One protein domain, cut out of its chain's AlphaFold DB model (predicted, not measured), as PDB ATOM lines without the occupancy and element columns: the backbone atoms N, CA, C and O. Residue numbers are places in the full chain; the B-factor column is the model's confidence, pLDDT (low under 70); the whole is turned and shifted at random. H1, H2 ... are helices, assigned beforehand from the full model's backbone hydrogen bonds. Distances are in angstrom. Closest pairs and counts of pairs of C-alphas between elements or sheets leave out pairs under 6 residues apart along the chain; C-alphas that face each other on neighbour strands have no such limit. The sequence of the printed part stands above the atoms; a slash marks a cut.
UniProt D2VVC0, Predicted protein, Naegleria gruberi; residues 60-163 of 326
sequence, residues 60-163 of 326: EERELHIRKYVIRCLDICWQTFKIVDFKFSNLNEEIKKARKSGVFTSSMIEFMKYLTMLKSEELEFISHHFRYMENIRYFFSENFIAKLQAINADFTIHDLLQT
ATOM      1  N   GLU A  60     104.541 -29.495  43.549       82.94
ATOM      2  CA  GLU A  60     103.588 -29.824  44.620       82.94
ATOM      3  C   GLU A  60     102.862 -31.158  44.378       82.94
ATOM      4  O   GLU A  60     102.710 -31.978  45.285       82.94
ATOM      5  N   GLU A  61     102.434 -31.414  43.138       82.12
ATOM      6  CA  GLU A  61     101.760 -32.664  42.772       82.12
ATOM      7  C   GLU A  61     102.706 -33.857  42.908       82.12
ATOM      8  O   GLU A  61     102.311 -34.920  43.396       82.12
ATOM      9  N   ARG A  62     103.966 -33.673  42.500       83.25
ATOM     10  CA  ARG A  62     105.034 -34.668  42.623       83.25
ATOM     11  C   ARG A  62     105.295 -35.015  44.082       83.25
ATOM     12  O   ARG A  62     105.309 -36.197  44.424       83.25
ATOM     13  N   GLU A  63     105.471 -34.009  44.930       86.69
ATOM     14  CA  GLU A  63     105.659 -34.205  46.367       86.69
ATOM     15  C   GLU A  63     104.478 -34.971  46.973       86.69
ATOM     16  O   GLU A  63     104.668 -36.005  47.620       86.69
ATOM     17  N   LEU A  64     103.250 -34.506  46.726       87.00
ATOM     18  CA  LEU A  64     102.046 -35.130  47.271       87.00
ATOM     19  C   LEU A  64     101.924 -36.594  46.841       87.00
ATOM     20  O   LEU A  64     101.521 -37.455  47.630       87.00
ATOM     21  N   HIS A  65     102.271 -36.883  45.592       86.00
ATOM     22  CA  HIS A  65     102.270 -38.229  45.044       86.00
ATOM     23  C   HIS A  65     103.301 -39.134  45.708       86.00
ATOM     24  O   HIS A  65     102.943 -40.227  46.152       86.00
ATOM     25  N   ILE A  66     104.550 -38.675  45.830       88.31
ATOM     26  CA  ILE A  66     105.619 -39.426  46.496       88.31
ATOM     27  C   ILE A  66     105.230 -39.716  47.944       88.31
ATOM     28  O   ILE A  66     105.273 -40.868  48.380       88.31
ATOM     29  N   ARG A  67     104.749 -38.707  48.677       91.00
ATOM     30  CA  ARG A  67     104.292 -38.880  50.060       91.00
ATOM     31  C   ARG A  67     103.172 -39.917  50.161       91.00
ATOM     32  O   ARG A  67     103.265 -40.847  50.958       91.00
ATOM     33  N   LYS A  68     102.140 -39.822  49.316       89.50
ATOM     34  CA  LYS A  68     101.029 -40.794  49.288       89.50
ATOM     35  C   LYS A  68     101.483 -42.206  48.930       89.50
ATOM     36  O   LYS A  68     100.942 -43.165  49.486       89.50
ATOM     37  N   TYR A  69     102.456 -42.342  48.032       89.50
ATOM     38  CA  TYR A  69     103.054 -43.627  47.690       89.50
ATOM     39  C   TYR A  69     103.729 -44.260  48.911       89.50
ATOM     40  O   TYR A  69     103.405 -45.392  49.273       89.50
ATOM     41  N   VAL A  70     104.587 -43.512  49.608       91.75
ATOM     42  CA  VAL A  70     105.296 -44.004  50.800       91.75
ATOM     43  C   VAL A  70     104.324 -44.348  51.933       91.75
ATOM     44  O   VAL A  70     104.458 -45.399  52.555       91.75
ATOM     45  N   ILE A  71     103.268 -43.554  52.142       91.56
ATOM     46  CA  ILE A  71     102.208 -43.868  53.119       91.56
ATOM     47  C   ILE A  71     101.500 -45.178  52.769       91.56
ATOM     48  O   ILE A  71     101.159 -45.966  53.649       91.56
ATOM     49  N   ARG A  72     101.274 -45.439  51.479       89.12
ATOM     50  CA  ARG A  72     100.685 -46.704  51.035       89.12
ATOM     51  C   ARG A  72     101.624 -47.887  51.274       89.12
ATOM     52  O   ARG A  72     101.127 -48.952  51.622       89.12
ATOM     53  N   CYS A  73     102.937 -47.698  51.132       89.06
ATOM     54  CA  CYS A  73     103.931 -48.703  51.518       89.06
ATOM     55  C   CYS A  73     103.860 -49.001  53.019       89.06
ATOM     56  O   CYS A  73     103.827 -50.163  53.425       89.06
ATOM     57  N   LEU A  74     103.754 -47.947  53.831       89.69
ATOM     58  CA  LEU A  74     103.631 -48.061  55.279       89.69
ATOM     59  C   LEU A  74     102.363 -48.815  55.698       89.69
ATOM     60  O   LEU A  74     102.428 -49.663  56.580       89.69
ATOM     61  N   ASP A  75     101.232 -48.551  55.038       88.00
ATOM     62  CA  ASP A  75      99.968 -49.261  55.275       88.00
ATOM     63  C   ASP A  75     100.097 -50.766  54.994       88.00
ATOM     64  O   ASP A  75      99.658 -51.585  55.796       88.00
ATOM     65  N   ILE A  76     100.749 -51.145  53.889       85.62
ATOM     66  CA  ILE A  76     100.992 -52.559  53.559       85.62
ATOM     67  C   ILE A  76     101.867 -53.215  54.633       85.62
ATOM     68  O   ILE A  76     101.533 -54.299  55.112       85.62
ATOM     69  N   CYS A  77     102.945 -52.550  55.059       86.88
ATOM     70  CA  CYS A  77     103.804 -53.054  56.133       86.88
ATOM     71  C   CYS A  77     103.024 -53.220  57.441       86.88
ATOM     72  O   CYS A  77     103.090 -54.268  58.077       86.88
ATOM     73  N   TRP A  78     102.228 -52.219  57.815       86.50
ATOM     74  CA  TRP A  78     101.395 -52.259  59.014       86.50
ATOM     75  C   TRP A  78     100.403 -53.429  58.992       86.50
ATOM     76  O   TRP A  78     100.303 -54.184  59.962       86.50
ATOM     77  N   GLN A  79      99.709 -53.626  57.868       83.50
ATOM     78  CA  GLN A  79      98.750 -54.721  57.691       83.50
ATOM     79  C   GLN A  79      99.412 -56.101  57.693       83.50
ATOM     80  O   GLN A  79      98.789 -57.065  58.141       83.50
ATOM     81  N   THR A  80     100.648 -56.187  57.201       81.62
ATOM     82  CA  THR A  80     101.397 -57.445  57.113       81.62
ATOM     83  C   THR A  80     101.963 -57.840  58.470       81.62
ATOM     84  O   THR A  80     101.775 -58.972  58.907       81.62
ATOM     85  N   PHE A  81     102.610 -56.907  59.170       79.31
ATOM     86  CA  PHE A  81     103.299 -57.216  60.421       79.31
ATOM     87  C   PHE A  81     102.384 -57.234  61.643       79.31
ATOM     88  O   PHE A  81     102.736 -57.875  62.629       79.31
ATOM     89  N   LYS A  82     101.232 -56.537  61.596       70.75
ATOM     90  CA  LYS A  82     100.254 -56.432  62.700       70.75
ATOM     91  C   LYS A  82     100.931 -56.288  64.068       70.75
ATOM     92  O   LYS A  82     100.653 -57.041  64.998       70.75
ATOM     93  N   ILE A  83     101.867 -55.346  64.159       68.12
ATOM     94  CA  ILE A  83     102.739 -55.205  65.325       68.12
ATOM     95  C   ILE A  83     101.899 -54.792  66.533       68.12
ATOM     96  O   ILE A  83     101.298 -53.718  66.554       68.12
ATOM     97  N   VAL A  84     101.870 -55.657  67.547       61.69
ATOM     98  CA  VAL A  84     101.194 -55.420  68.830       61.69
ATOM     99  C   VAL A  84     102.165 -54.706  69.774       61.69
ATOM    100  O   VAL A  84     102.540 -55.224  70.819       61.69
ATOM    101  N   ASP A  85     102.627 -53.524  69.372       71.38
ATOM    102  CA  ASP A  85     103.368 -52.620  70.254       71.38
ATOM    103  C   ASP A  85     102.443 -51.465  70.648       71.38
ATOM    104  O   ASP A  85     101.820 -50.821  69.798       71.38
ATOM    105  N   PHE A  86     102.356 -51.198  71.952       69.56
ATOM    106  CA  PHE A  86     101.564 -50.103  72.506       69.56
ATOM    107  C   PHE A  86     101.957 -48.746  71.901       69.56
ATOM    108  O   PHE A  86     101.086 -47.893  71.697       69.56
ATOM    109  N   LYS A  87     103.237 -48.576  71.533       75.19
ATOM    110  CA  LYS A  87     103.757 -47.367  70.870       75.19
ATOM    111  C   LYS A  87     103.065 -47.056  69.542       75.19
ATOM    112  O   LYS A  87     102.949 -45.889  69.185       75.19
ATOM    113  N   PHE A  88     102.559 -48.069  68.839       82.56
ATOM    114  CA  PHE A  88     101.910 -47.915  67.532       82.56
ATOM    115  C   PHE A  88     100.394 -48.160  67.580       82.56
ATOM    116  O   PHE A  88      99.758 -48.323  66.541       82.56
ATOM    117  N   SER A  89      99.788 -48.146  68.770       79.00
ATOM    118  CA  SER A  89      98.356 -48.425  68.975       79.00
ATOM    119  C   SER A  89      97.417 -47.580  68.098       79.00
ATOM    120  O   SER A  89      96.443 -48.101  67.556       79.00
ATOM    121  N   ASN A  90      97.742 -46.300  67.879       85.31
ATOM    122  CA  ASN A  90      96.952 -45.385  67.044       85.31
ATOM    123  C   ASN A  90      97.423 -45.298  65.582       85.31
ATOM    124  O   ASN A  90      96.801 -44.599  64.775       85.31
ATOM    125  N   LEU A  91      98.490 -46.015  65.211       87.12
ATOM    126  CA  LEU A  91      99.160 -45.844  63.922       87.12
ATOM    127  C   LEU A  91      98.235 -46.146  62.735       87.12
ATOM    128  O   LEU A  91      98.295 -45.470  61.712       87.12
ATOM    129  N   ASN A  92      97.316 -47.102  62.884       88.44
ATOM    130  CA  ASN A  92      96.332 -47.427  61.849       88.44
ATOM    131  C   ASN A  92      95.453 -46.216  61.474       88.44
ATOM    132  O   ASN A  92      95.234 -45.925  60.298       88.44
ATOM    133  N   GLU A  93      94.960 -45.476  62.471       88.44
ATOM    134  CA  GLU A  93      94.124 -44.293  62.238       88.44
ATOM    135  C   GLU A  93      94.941 -43.119  61.688       88.44
ATOM    136  O   GLU A  93      94.463 -42.381  60.818       88.44
ATOM    137  N   GLU A  94      96.193 -42.972  62.128       90.81
ATOM    138  CA  GLU A  94      97.128 -41.992  61.568       90.81
ATOM    139  C   GLU A  94      97.400 -42.262  60.081       90.81
ATOM    140  O   GLU A  94      97.232 -41.357  59.261       90.81
ATOM    141  N   ILE A  95      97.695 -43.511  59.702       90.31
ATOM    142  CA  ILE A  95      97.918 -43.927  58.307       90.31
ATOM    143  C   ILE A  95      96.674 -43.655  57.446       90.31
ATOM    144  O   ILE A  95      96.785 -43.128  56.333       90.31
ATOM    145  N   LYS A  96      95.467 -43.960  57.948       90.00
ATOM    146  CA  LYS A  96      94.211 -43.683  57.225       90.00
ATOM    147  C   LYS A  96      94.014 -42.193  56.947       90.00
ATOM    148  O   LYS A  96      93.578 -41.835  55.847       90.00
ATOM    149  N   LYS A  97      94.332 -41.324  57.912       91.44
ATOM    150  CA  LYS A  97      94.278 -39.860  57.740       91.44
ATOM    151  C   LYS A  97      95.358 -39.384  56.767       91.44
ATOM    152  O   LYS A  97      95.042 -38.673  55.808       91.44
ATOM    153  N   ALA A  98      96.590 -39.853  56.951       91.50
ATOM    154  CA  ALA A  98      97.743 -39.535  56.116       91.50
ATOM    155  C   ALA A  98      97.520 -39.915  54.645       91.50
ATOM    156  O   ALA A  98      97.902 -39.173  53.747       91.50
ATOM    157  N   ARG A  99      96.806 -41.010  54.356       87.00
ATOM    158  CA  ARG A  99      96.480 -41.413  52.975       87.00
ATOM    159  C   ARG A  99      95.736 -40.322  52.193       87.00
ATOM    160  O   ARG A  99      95.888 -40.227  50.974       87.00
ATOM    161  N   LYS A 100      94.930 -39.502  52.877       86.69
ATOM    162  CA  LYS A 100      94.207 -38.378  52.264       86.69
ATOM    163  C   LYS A 100      95.084 -37.129  52.177       86.69
ATOM    164  O   LYS A 100      95.160 -36.536  51.102       86.69
ATOM    165  N   SER A 101      95.738 -36.760  53.280       88.44
ATOM    166  CA  SER A 101      96.483 -35.500  53.411       88.44
ATOM    167  C   SER A 101      97.896 -35.533  52.821       88.44
ATOM    168  O   SER A 101      98.407 -34.491  52.437       88.44
ATOM    169  N   GLY A 102      98.535 -36.701  52.744       86.12
ATOM    170  CA  GLY A 102      99.955 -36.847  52.413       86.12
ATOM    171  C   GLY A 102     100.908 -36.507  53.567       86.12
ATOM    172  O   GLY A 102     102.118 -36.565  53.385       86.12
ATOM    173  N   VAL A 103     100.395 -36.152  54.746       89.62
ATOM    174  CA  VAL A 103     101.213 -35.680  55.874       89.62
ATOM    175  C   VAL A 103     101.666 -36.855  56.738       89.62
ATOM    176  O   VAL A 103     100.849 -37.694  57.113       89.62
ATOM    177  N   PHE A 104     102.956 -36.889  57.072       91.94
ATOM    178  CA  PHE A 104     103.542 -37.883  57.972       91.94
ATOM    179  C   PHE A 104     103.488 -37.401  59.418       91.94
ATOM    180  O   PHE A 104     103.797 -36.245  59.703       91.94
ATOM    181  N   THR A 105     103.125 -38.296  60.332       91.50
ATOM    182  CA  THR A 105     103.224 -38.068  61.778       91.50
ATOM    183  C   THR A 105     104.567 -38.570  62.310       91.50
ATOM    184  O   THR A 105     105.231 -39.399  61.682       91.50
ATOM    185  N   SER A 106     104.966 -38.107  63.497       90.50
ATOM    186  CA  SER A 106     106.181 -38.594  64.162       90.50
ATOM    187  C   SER A 106     106.136 -40.105  64.409       90.50
ATOM    188  O   SER A 106     107.112 -40.790  64.116       90.50
ATOM    189  N   SER A 107     104.982 -40.644  64.823       90.50
ATOM    190  CA  SER A 107     104.778 -42.083  65.045       90.50
ATOM    191  C   SER A 107     105.020 -42.909  63.775       90.50
ATOM    192  O   SER A 107     105.593 -43.993  63.838       90.50
ATOM    193  N   MET A 108     104.622 -42.396  62.603       91.38
ATOM    194  CA  MET A 108     104.872 -43.057  61.315       91.38
ATOM    195  C   MET A 108     106.361 -43.106  60.975       91.38
ATOM    196  O   MET A 108     106.840 -44.125  60.485       91.38
ATOM    197  N   ILE A 109     107.099 -42.028  61.247       92.31
ATOM    198  CA  ILE A 109     108.548 -41.986  61.024       92.31
ATOM    199  C   ILE A 109     109.277 -42.931  61.985       92.31
ATOM    200  O   ILE A 109     110.178 -43.657  61.568       92.31
ATOM    201  N   GLU A 110     108.878 -42.962  63.256       90.44
ATOM    202  CA  GLU A 110     109.408 -43.920  64.232       90.44
ATOM    203  C   GLU A 110     109.127 -45.361  63.813       90.44
ATOM    204  O   GLU A 110     110.011 -46.209  63.909       90.44
ATOM    205  N   PHE A 111     107.938 -45.631  63.273       89.62
ATOM    206  CA  PHE A 111     107.599 -46.944  62.743       89.62
ATOM    207  C   PHE A 111     108.465 -47.330  61.537       89.62
ATOM    208  O   PHE A 111     108.954 -48.454  61.476       89.62
ATOM    209  N   MET A 112     108.729 -46.405  60.607       90.69
ATOM    210  CA  MET A 112     109.655 -46.656  59.492       90.69
ATOM    211  C   MET A 112     111.053 -47.036  59.997       90.69
ATOM    212  O   MET A 112     111.623 -48.012  59.517       90.69
ATOM    213  N   LYS A 113     111.573 -46.315  61.000       90.06
ATOM    214  CA  LYS A 113     112.868 -46.624  61.633       90.06
ATOM    215  C   LYS A 113     112.849 -47.961  62.377       90.06
ATOM    216  O   LYS A 113     113.811 -48.719  62.318       90.06
ATOM    217  N   TYR A 114     111.749 -48.282  63.053       87.94
ATOM    218  CA  TYR A 114     111.562 -49.580  63.700       87.94
ATOM    219  C   TYR A 114     111.645 -50.720  62.678       87.94
ATOM    220  O   TYR A 114     112.336 -51.711  62.914       87.94
ATOM    221  N   LEU A 115     110.987 -50.567  61.523       85.88
ATOM    222  CA  LEU A 115     110.999 -51.577  60.469       85.88
ATOM    223  C   LEU A 115     112.393 -51.789  59.877       85.88
ATOM    224  O   LEU A 115     112.772 -52.932  59.640       85.88
ATOM    225  N   THR A 116     113.171 -50.725  59.673       85.62
ATOM    226  CA  THR A 116     114.532 -50.863  59.139       85.62
ATOM    227  C   THR A 116     115.519 -51.461  60.132       85.62
ATOM    228  O   THR A 116     116.439 -52.149  59.705       85.62
ATOM    229  N   MET A 117     115.336 -51.231  61.436       83.88
ATOM    230  CA  MET A 117     116.258 -51.728  62.462       83.88
ATOM    231  C   MET A 117     115.930 -53.140  62.951       83.88
ATOM    232  O   MET A 117     116.836 -53.945  63.141       83.88
ATOM    233  N   LEU A 118     114.653 -53.429  63.217       77.06
ATOM    234  CA  LEU A 118     114.235 -54.646  63.927       77.06
ATOM    235  C   LEU A 118     113.519 -55.661  63.038       77.06
ATOM    236  O   LEU A 118     113.319 -56.797  63.462       77.06
ATOM    237  N   LYS A 119     113.103 -55.253  61.837       76.94
ATOM    238  CA  LYS A 119     112.369 -56.090  60.880       76.94
ATOM    239  C   LYS A 119     112.977 -56.023  59.482       76.94
ATOM    240  O   LYS A 119     112.257 -56.049  58.486       76.94
ATOM    241  N   SER A 120     114.302 -55.891  59.402       79.94
ATOM    242  CA  SER A 120     115.018 -55.743  58.132       79.94
ATOM    243  C   SER A 120     114.827 -56.951  57.217       79.94
ATOM    244  O   SER A 120     114.626 -56.769  56.020       79.94
ATOM    245  N   GLU A 121     114.836 -58.165  57.775       82.12
ATOM    246  CA  GLU A 121     114.621 -59.405  57.022       82.12
ATOM    247  C   GLU A 121     113.183 -59.509  56.510       82.12
ATOM    248  O   GLU A 121     112.952 -59.824  55.345       82.12
ATOM    249  N   GLU A 122     112.187 -59.183  57.336       82.12
ATOM    250  CA  GLU A 122     110.799 -59.242  56.887       82.12
ATOM    251  C   GLU A 122     110.448 -58.099  55.923       82.12
ATOM    252  O   GLU A 122     109.632 -58.275  55.016       82.12
ATOM    253  N   LEU A 123     111.082 -56.934  56.066       82.94
ATOM    254  CA  LEU A 123     110.990 -55.841  55.097       82.94
ATOM    255  C   LEU A 123     111.600 -56.250  53.753       82.94
ATOM    256  O   LEU A 123     111.041 -55.940  52.698       82.94
ATOM    257  N   GLU A 124     112.718 -56.970  53.790       81.69
ATOM    258  CA  GLU A 124     113.357 -57.532  52.607       81.69
ATOM    259  C   GLU A 124     112.458 -58.576  51.937       81.69
ATOM    260  O   GLU A 124     112.184 -58.465  50.740       81.69
ATOM    261  N   PHE A 125     111.879 -59.492  52.715       83.06
ATOM    262  CA  PHE A 125     110.881 -60.438  52.223       83.06
ATOM    263  C   PHE A 125     109.723 -59.718  51.521       83.06
ATOM    264  O   PHE A 125     109.364 -60.082  50.398       83.06
ATOM    265  N   ILE A 126     109.170 -58.660  52.130       81.25
ATOM    266  CA  ILE A 126     108.100 -57.872  51.510       81.25
ATOM    267  C   ILE A 126     108.573 -57.220  50.203       81.25
ATOM    268  O   ILE A 126     107.836 -57.228  49.215       81.25
ATOM    269  N   SER A 127     109.791 -56.676  50.168       82.81
ATOM    270  CA  SER A 127     110.339 -56.029  48.971       82.81
ATOM    271  C   SER A 127     110.492 -56.999  47.796       82.81
ATOM    272  O   SER A 127     110.197 -56.640  46.654       82.81
ATOM    273  N   HIS A 128     110.871 -58.251  48.073       82.00
ATOM    274  CA  HIS A 128     111.089 -59.254  47.036       82.00
ATOM    275  C   HIS A 128     109.810 -59.983  46.617       82.00
ATOM    276  O   HIS A 128     109.762 -60.438  45.476       82.00
ATOM    277  N   HIS A 129     108.779 -60.051  47.466       78.56
ATOM    278  CA  HIS A 129     107.544 -60.804  47.189       78.56
ATOM    279  C   HIS A 129     106.332 -59.937  46.827       78.56
ATOM    280  O   HIS A 129     105.361 -60.434  46.254       78.56
ATOM    281  N   PHE A 130     106.363 -58.631  47.102       77.12
ATOM    282  CA  PHE A 130     105.288 -57.722  46.713       77.12
ATOM    283  C   PHE A 130     105.778 -56.758  45.643       77.12
ATOM    284  O   PHE A 130     106.493 -55.806  45.946       77.12
ATOM    285  N   ARG A 131     105.280 -56.912  44.404       73.88
ATOM    286  CA  ARG A 131     105.594 -56.001  43.281       73.88
ATOM    287  C   ARG A 131     105.522 -54.538  43.699       73.88
ATOM    288  O   ARG A 131     106.351 -53.733  43.307       73.88
ATOM    289  N   TYR A 132     104.488 -54.137  44.438       76.19
ATOM    290  CA  TYR A 132     104.292 -52.729  44.801       76.19
ATOM    291  C   TYR A 132     105.397 -52.183  45.728       76.19
ATOM    292  O   TYR A 132     105.529 -50.971  45.816       76.19
ATOM    293  N   MET A 133     106.184 -53.042  46.387       80.44
ATOM    294  CA  MET A 133     107.138 -52.703  47.452       80.44
ATOM    295  C   MET A 133     108.614 -52.853  47.057       80.44
ATOM    296  O   MET A 133     109.470 -52.694  47.919       80.44
ATOM    297  N   GLU A 134     108.930 -53.093  45.782       79.12
ATOM    298  CA  GLU A 134     110.313 -53.295  45.300       79.12
ATOM    299  C   GLU A 134     111.274 -52.185  45.780       79.12
ATOM    300  O   GLU A 134     112.343 -52.462  46.312       79.12
ATOM    301  N   ASN A 135     110.840 -50.921  45.716       84.94
ATOM    302  CA  ASN A 135     111.666 -49.764  46.084       84.94
ATOM    303  C   ASN A 135     111.501 -49.325  47.550       84.94
ATOM    304  O   ASN A 135     111.864 -48.204  47.907       84.94
ATOM    305  N   ILE A 136     110.930 -50.155  48.429       87.50
ATOM    306  CA  ILE A 136     110.648 -49.745  49.816       87.50
ATOM    307  C   ILE A 136     111.918 -49.379  50.594       87.50
ATOM    308  O   ILE A 136     111.906 -48.422  51.366       87.50
ATOM    309  N   ARG A 137     113.036 -50.067  50.320       87.12
ATOM    310  CA  ARG A 137     114.347 -49.795  50.935       87.12
ATOM    311  C   ARG A 137     114.835 -48.378  50.636       87.12
ATOM    312  O   ARG A 137     115.366 -47.720  51.524       87.12
ATOM    313  N   TYR A 138     114.594 -47.885  49.419       89.88
ATOM    314  CA  TYR A 138     114.910 -46.507  49.043       89.88
ATOM    315  C   TYR A 138     114.150 -45.509  49.926       89.88
ATOM    316  O   TYR A 138     114.752 -44.632  50.546       89.88
ATOM    317  N   PHE A 139     112.832 -45.688  50.046       91.12
ATOM    318  CA  PHE A 139     111.964 -44.780  50.800       91.12
ATOM    319  C   PHE A 139     112.138 -44.866  52.316       91.12
ATOM    320  O   PHE A 139     111.816 -43.915  53.026       91.12
ATOM    321  N   PHE A 140     112.602 -46.004  52.827       91.38
ATOM    322  CA  PHE A 140     112.816 -46.217  54.258       91.38
ATOM    323  C   PHE A 140     114.272 -45.945  54.665       91.38
ATOM    324  O   PHE A 140     114.607 -46.037  55.842       91.38
ATOM    325  N   SER A 141     115.137 -45.573  53.718       91.38
ATOM    326  CA  SER A 141     116.510 -45.164  54.012       91.38
ATOM    327  C   SER A 141     116.550 -43.942  54.934       91.38
ATOM    328  O   SER A 141     115.675 -43.074  54.882       91.38
ATOM    329  N   GLU A 142     117.601 -43.835  55.748       88.56
ATOM    330  CA  GLU A 142     117.787 -42.695  56.657       88.56
ATOM    331  C   GLU A 142     117.766 -41.356  55.909       88.56
ATOM    332  O   GLU A 142     117.129 -40.402  56.355       88.56
ATOM    333  N   ASN A 143     118.376 -41.318  54.720       90.25
ATOM    334  CA  ASN A 143     118.408 -40.143  53.852       90.25
ATOM    335  C   ASN A 143     117.004 -39.715  53.407       90.25
ATOM    336  O   ASN A 143     116.667 -38.529  53.450       90.25
ATOM    337  N   PHE A 144     116.166 -40.668  52.986       91.81
ATOM    338  CA  PHE A 144     114.808 -40.351  52.549       91.81
ATOM    339  C   PHE A 144     113.905 -39.983  53.732       91.81
ATOM    340  O   PHE A 144     113.107 -39.051  53.632       91.81
ATOM    341  N   ILE A 145     114.065 -40.646  54.879       91.94
ATOM    342  CA  ILE A 145     113.357 -40.289  56.115       91.94
ATOM    343  C   ILE A 145     113.702 -38.857  56.541       91.94
ATOM    344  O   ILE A 145     112.795 -38.079  56.838       91.94
ATOM    345  N   ALA A 146     114.980 -38.473  56.509       90.56
ATOM    346  CA  ALA A 146     115.399 -37.102  56.793       90.56
ATOM    347  C   ALA A 146     114.763 -36.102  55.812       90.56
ATOM    348  O   ALA A 146     114.273 -35.051  56.229       90.56
ATOM    349  N   LYS A 147     114.680 -36.463  54.521       91.06
ATOM    350  CA  LYS A 147     113.971 -35.667  53.508       91.06
ATOM    351  C   LYS A 147     112.483 -35.502  53.849       91.06
ATOM    352  O   LYS A 147     111.976 -34.393  53.757       91.06
ATOM    353  N   LEU A 148     111.785 -36.549  54.301       90.06
ATOM    354  CA  LEU A 148     110.361 -36.464  54.677       90.06
ATOM    355  C   LEU A 148     110.083 -35.497  55.837       90.06
ATOM    356  O   LEU A 148     108.984 -34.933  55.891       90.06
ATOM    357  N   GLN A 149     111.044 -35.341  56.753       87.88
ATOM    358  CA  GLN A 149     110.942 -34.488  57.942       87.88
ATOM    359  C   GLN A 149     111.308 -33.017  57.673       87.88
ATOM    360  O   GLN A 149     111.008 -32.157  58.501       87.88
ATOM    361  N   ALA A 150     111.943 -32.710  56.539       88.00
ATOM    362  CA  ALA A 150     112.332 -31.347  56.193       88.00
ATOM    363  C   ALA A 150     111.119 -30.490  55.778       88.00
ATOM    364  O   ALA A 150     110.240 -30.944  55.048       88.00
ATOM    365  N   ILE A 151     111.098 -29.225  56.219       76.88
ATOM    366  CA  ILE A 151     110.009 -28.266  55.937       76.88
ATOM    367  C   ILE A 151     109.963 -27.888  54.446       76.88
ATOM    368  O   ILE A 151     108.882 -27.750  53.889       76.88
ATOM    369  N   ASN A 152     111.128 -27.784  53.797       78.69
ATOM    370  CA  ASN A 152     111.282 -27.471  52.371       78.69
ATOM    371  C   ASN A 152     112.040 -28.603  51.664       78.69
ATOM    372  O   ASN A 152     113.143 -28.413  51.152       78.69
ATOM    373  N   ALA A 153     111.494 -29.812  51.736       78.50
ATOM    374  CA  ALA A 153     112.104 -30.982  51.126       78.50
ATOM    375  C   ALA A 153     112.098 -30.878  49.593       78.50
ATOM    376  O   ALA A 153     111.040 -30.745  48.981       78.50
ATOM    377  N   ASP A 154     113.268 -30.998  48.962       82.44
ATOM    378  CA  ASP A 154     113.355 -31.062  47.502       82.44
ATOM    379  C   ASP A 154     113.135 -32.503  47.012       82.44
ATOM    380  O   ASP A 154     114.020 -33.367  47.097       82.44
ATOM    381  N   PHE A 155     111.919 -32.787  46.541       85.31
ATOM    382  CA  PHE A 155     111.566 -34.064  45.924       85.31
ATOM    383  C   PHE A 155     111.948 -34.071  44.439       85.31
ATOM    384  O   PHE A 155     111.327 -33.445  43.571       85.31
ATOM    385  N   THR A 156     112.978 -34.852  44.139       83.25
ATOM    386  CA  THR A 156     113.608 -34.924  42.824       83.25
ATOM    387  C   THR A 156     112.787 -35.758  41.840       83.25
ATOM    388  O   THR A 156     111.867 -36.494  42.204       83.25
ATOM    389  N   ILE A 157     113.139 -35.683  40.555       76.62
ATOM    390  CA  ILE A 157     112.583 -36.588  39.539       76.62
ATOM    391  C   ILE A 157     112.988 -38.037  39.836       76.62
ATOM    392  O   ILE A 157     112.174 -38.937  39.654       76.62
ATOM    393  N   HIS A 158     114.198 -38.263  40.360       80.81
ATOM    394  CA  HIS A 158     114.626 -39.589  40.800       80.81
ATOM    395  C   HIS A 158     113.668 -40.158  41.857       80.81
ATOM    396  O   HIS A 158     113.189 -41.275  41.697       80.81
ATOM    397  N   ASP A 159     113.285 -39.365  42.865       84.44
ATOM    398  CA  ASP A 159     112.304 -39.781  43.879       84.44
ATOM    399  C   ASP A 159     110.962 -40.190  43.251       84.44
ATOM    400  O   ASP A 159     110.363 -41.185  43.654       84.44
ATOM    401  N   LEU A 160     110.500 -39.451  42.236       80.00
ATOM    402  CA  LEU A 160     109.272 -39.768  41.506       80.00
ATOM    403  C   LEU A 160     109.392 -41.089  40.728       80.00
ATOM    404  O   LEU A 160     108.462 -41.895  40.772       80.00
ATOM    405  N   LEU A 161     110.518 -41.321  40.048       77.06
ATOM    406  CA  LEU A 161     110.785 -42.548  39.283       77.06
ATOM    407  C   LEU A 161     110.817 -43.799  40.170       77.06
ATOM    408  O   LEU A 161     110.452 -44.880  39.709       77.06
ATOM    409  N   GLN A 162     111.199 -43.641  41.441       81.50
ATOM    410  CA  GLN A 162     111.170 -44.714  42.435       81.50
ATOM    411  C   GLN A 162     109.737 -45.074  42.875       81.50
ATOM    412  O   GLN A 162     109.509 -46.161  43.411       81.50
ATOM    413  N   THR A 163     108.745 -44.203  42.646       79.69
ATOM    414  CA  THR A 163     107.335 -44.491  42.957       79.69
ATOM    415  C   THR A 163     106.655 -45.270  41.836       79.69
ATOM    416  O   THR A 163     106.909 -45.054  40.651       79.69
TER     417      THR A 163
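Overview. This is residues 60 to 163 of the 326 residues of the protein "Predicted protein" of Naegleria gruberi (UniProt D2VVC0). One long helix, H1, runs through the domain, and the rest of the chain wraps partly round it: H2 folds back side by side with H1 as a helical hairpin, and the shorter helices H3 to H7 make a curved cover over another side of H1. In that cover H3 and H4 form a corner, the small H5 sits between H1, H3 and H4, and the small H7 packs on H1 near its first residues. The printed part has 104 residues with seven named helices, H1 to H7 in chain order, and no named strand; the class is all helix. It is compact, with a radius of gyration of the C-alphas of 12.8 A, and rounded, with spans of 35 by 28 by 21 A.

Arrangement. H1, residues 60 to 81, touches H2, residues 91 to 101, with its residues 68 to 78 alone. This hairpin has a shallow tilt of 22 degrees, opposite ways, and its closest C-alphas are those of Lys 68 and Arg 99, 5.9 A apart. H5, residues 136 to 140, only just touches H1, with 3 pairs of C-alphas within 8 A, the closest those of Val 70 and Phe 139 at 6.7 A. H7, residues 157 to 161, touches residues 62 to 66 of H1, with the C-alphas of Ile 66 and Leu 160 closest at 6.2 A. H3, residues 106 to 118, touches H2 with its residues 107 to 108 alone; the closest C-alphas, of Leu 91 and Ser 107, are 6.9 A apart. H3 only just touches H5, with 3 pairs within 8 A, the closest C-alphas being those of Met 112 and Phe 140 at 6.1 A. H4, residues 120 to 129, also only just touches H5, with 3 pairs, the closest C-alphas being those of Ser 127 and Ile 136 at 6.3 A. H3 and H4 are about perpendicular at 88 degrees and close but not clearly touching, with the C-alphas of Leu 115 and Leu 123 closest at 6.9 A. H6, residues 142 to 149, touches no helix; it is near H3, at a shallow tilt of 9 degrees, opposite ways, with the C-alphas of Ile 109 and Ile 145 closest at 7.1 A. H2 and H6 are apart, and so are H6 and H7. Every O i to N i+4 pair is within hydrogen-bond range in H1, H3, H4, H5, H6 and H7, and 6 of 7 are in H2.

Along the chain. H1 is 31.6 A long, from C-alpha 60 at (103.588, -29.824, 44.620) to C-alpha 81 at (103.299, -57.216, 60.421). H3 measures 18.0 A, H2 15.0 A, H4 14.2 A and H6 10.8 A. H5 and H7 have 5 residues each, and H7 ends with C-alpha 161 at (110.785, -42.548, 39.283).

Size, cuts and confidence. The two C-alphas farthest apart, of Phe 86 and Ile 157, are 37.3 A apart. The printed part has no cut and no long link. The mean pLDDT of the printed part is 84.8; residues 83 to 84 and residue 86 are under 70.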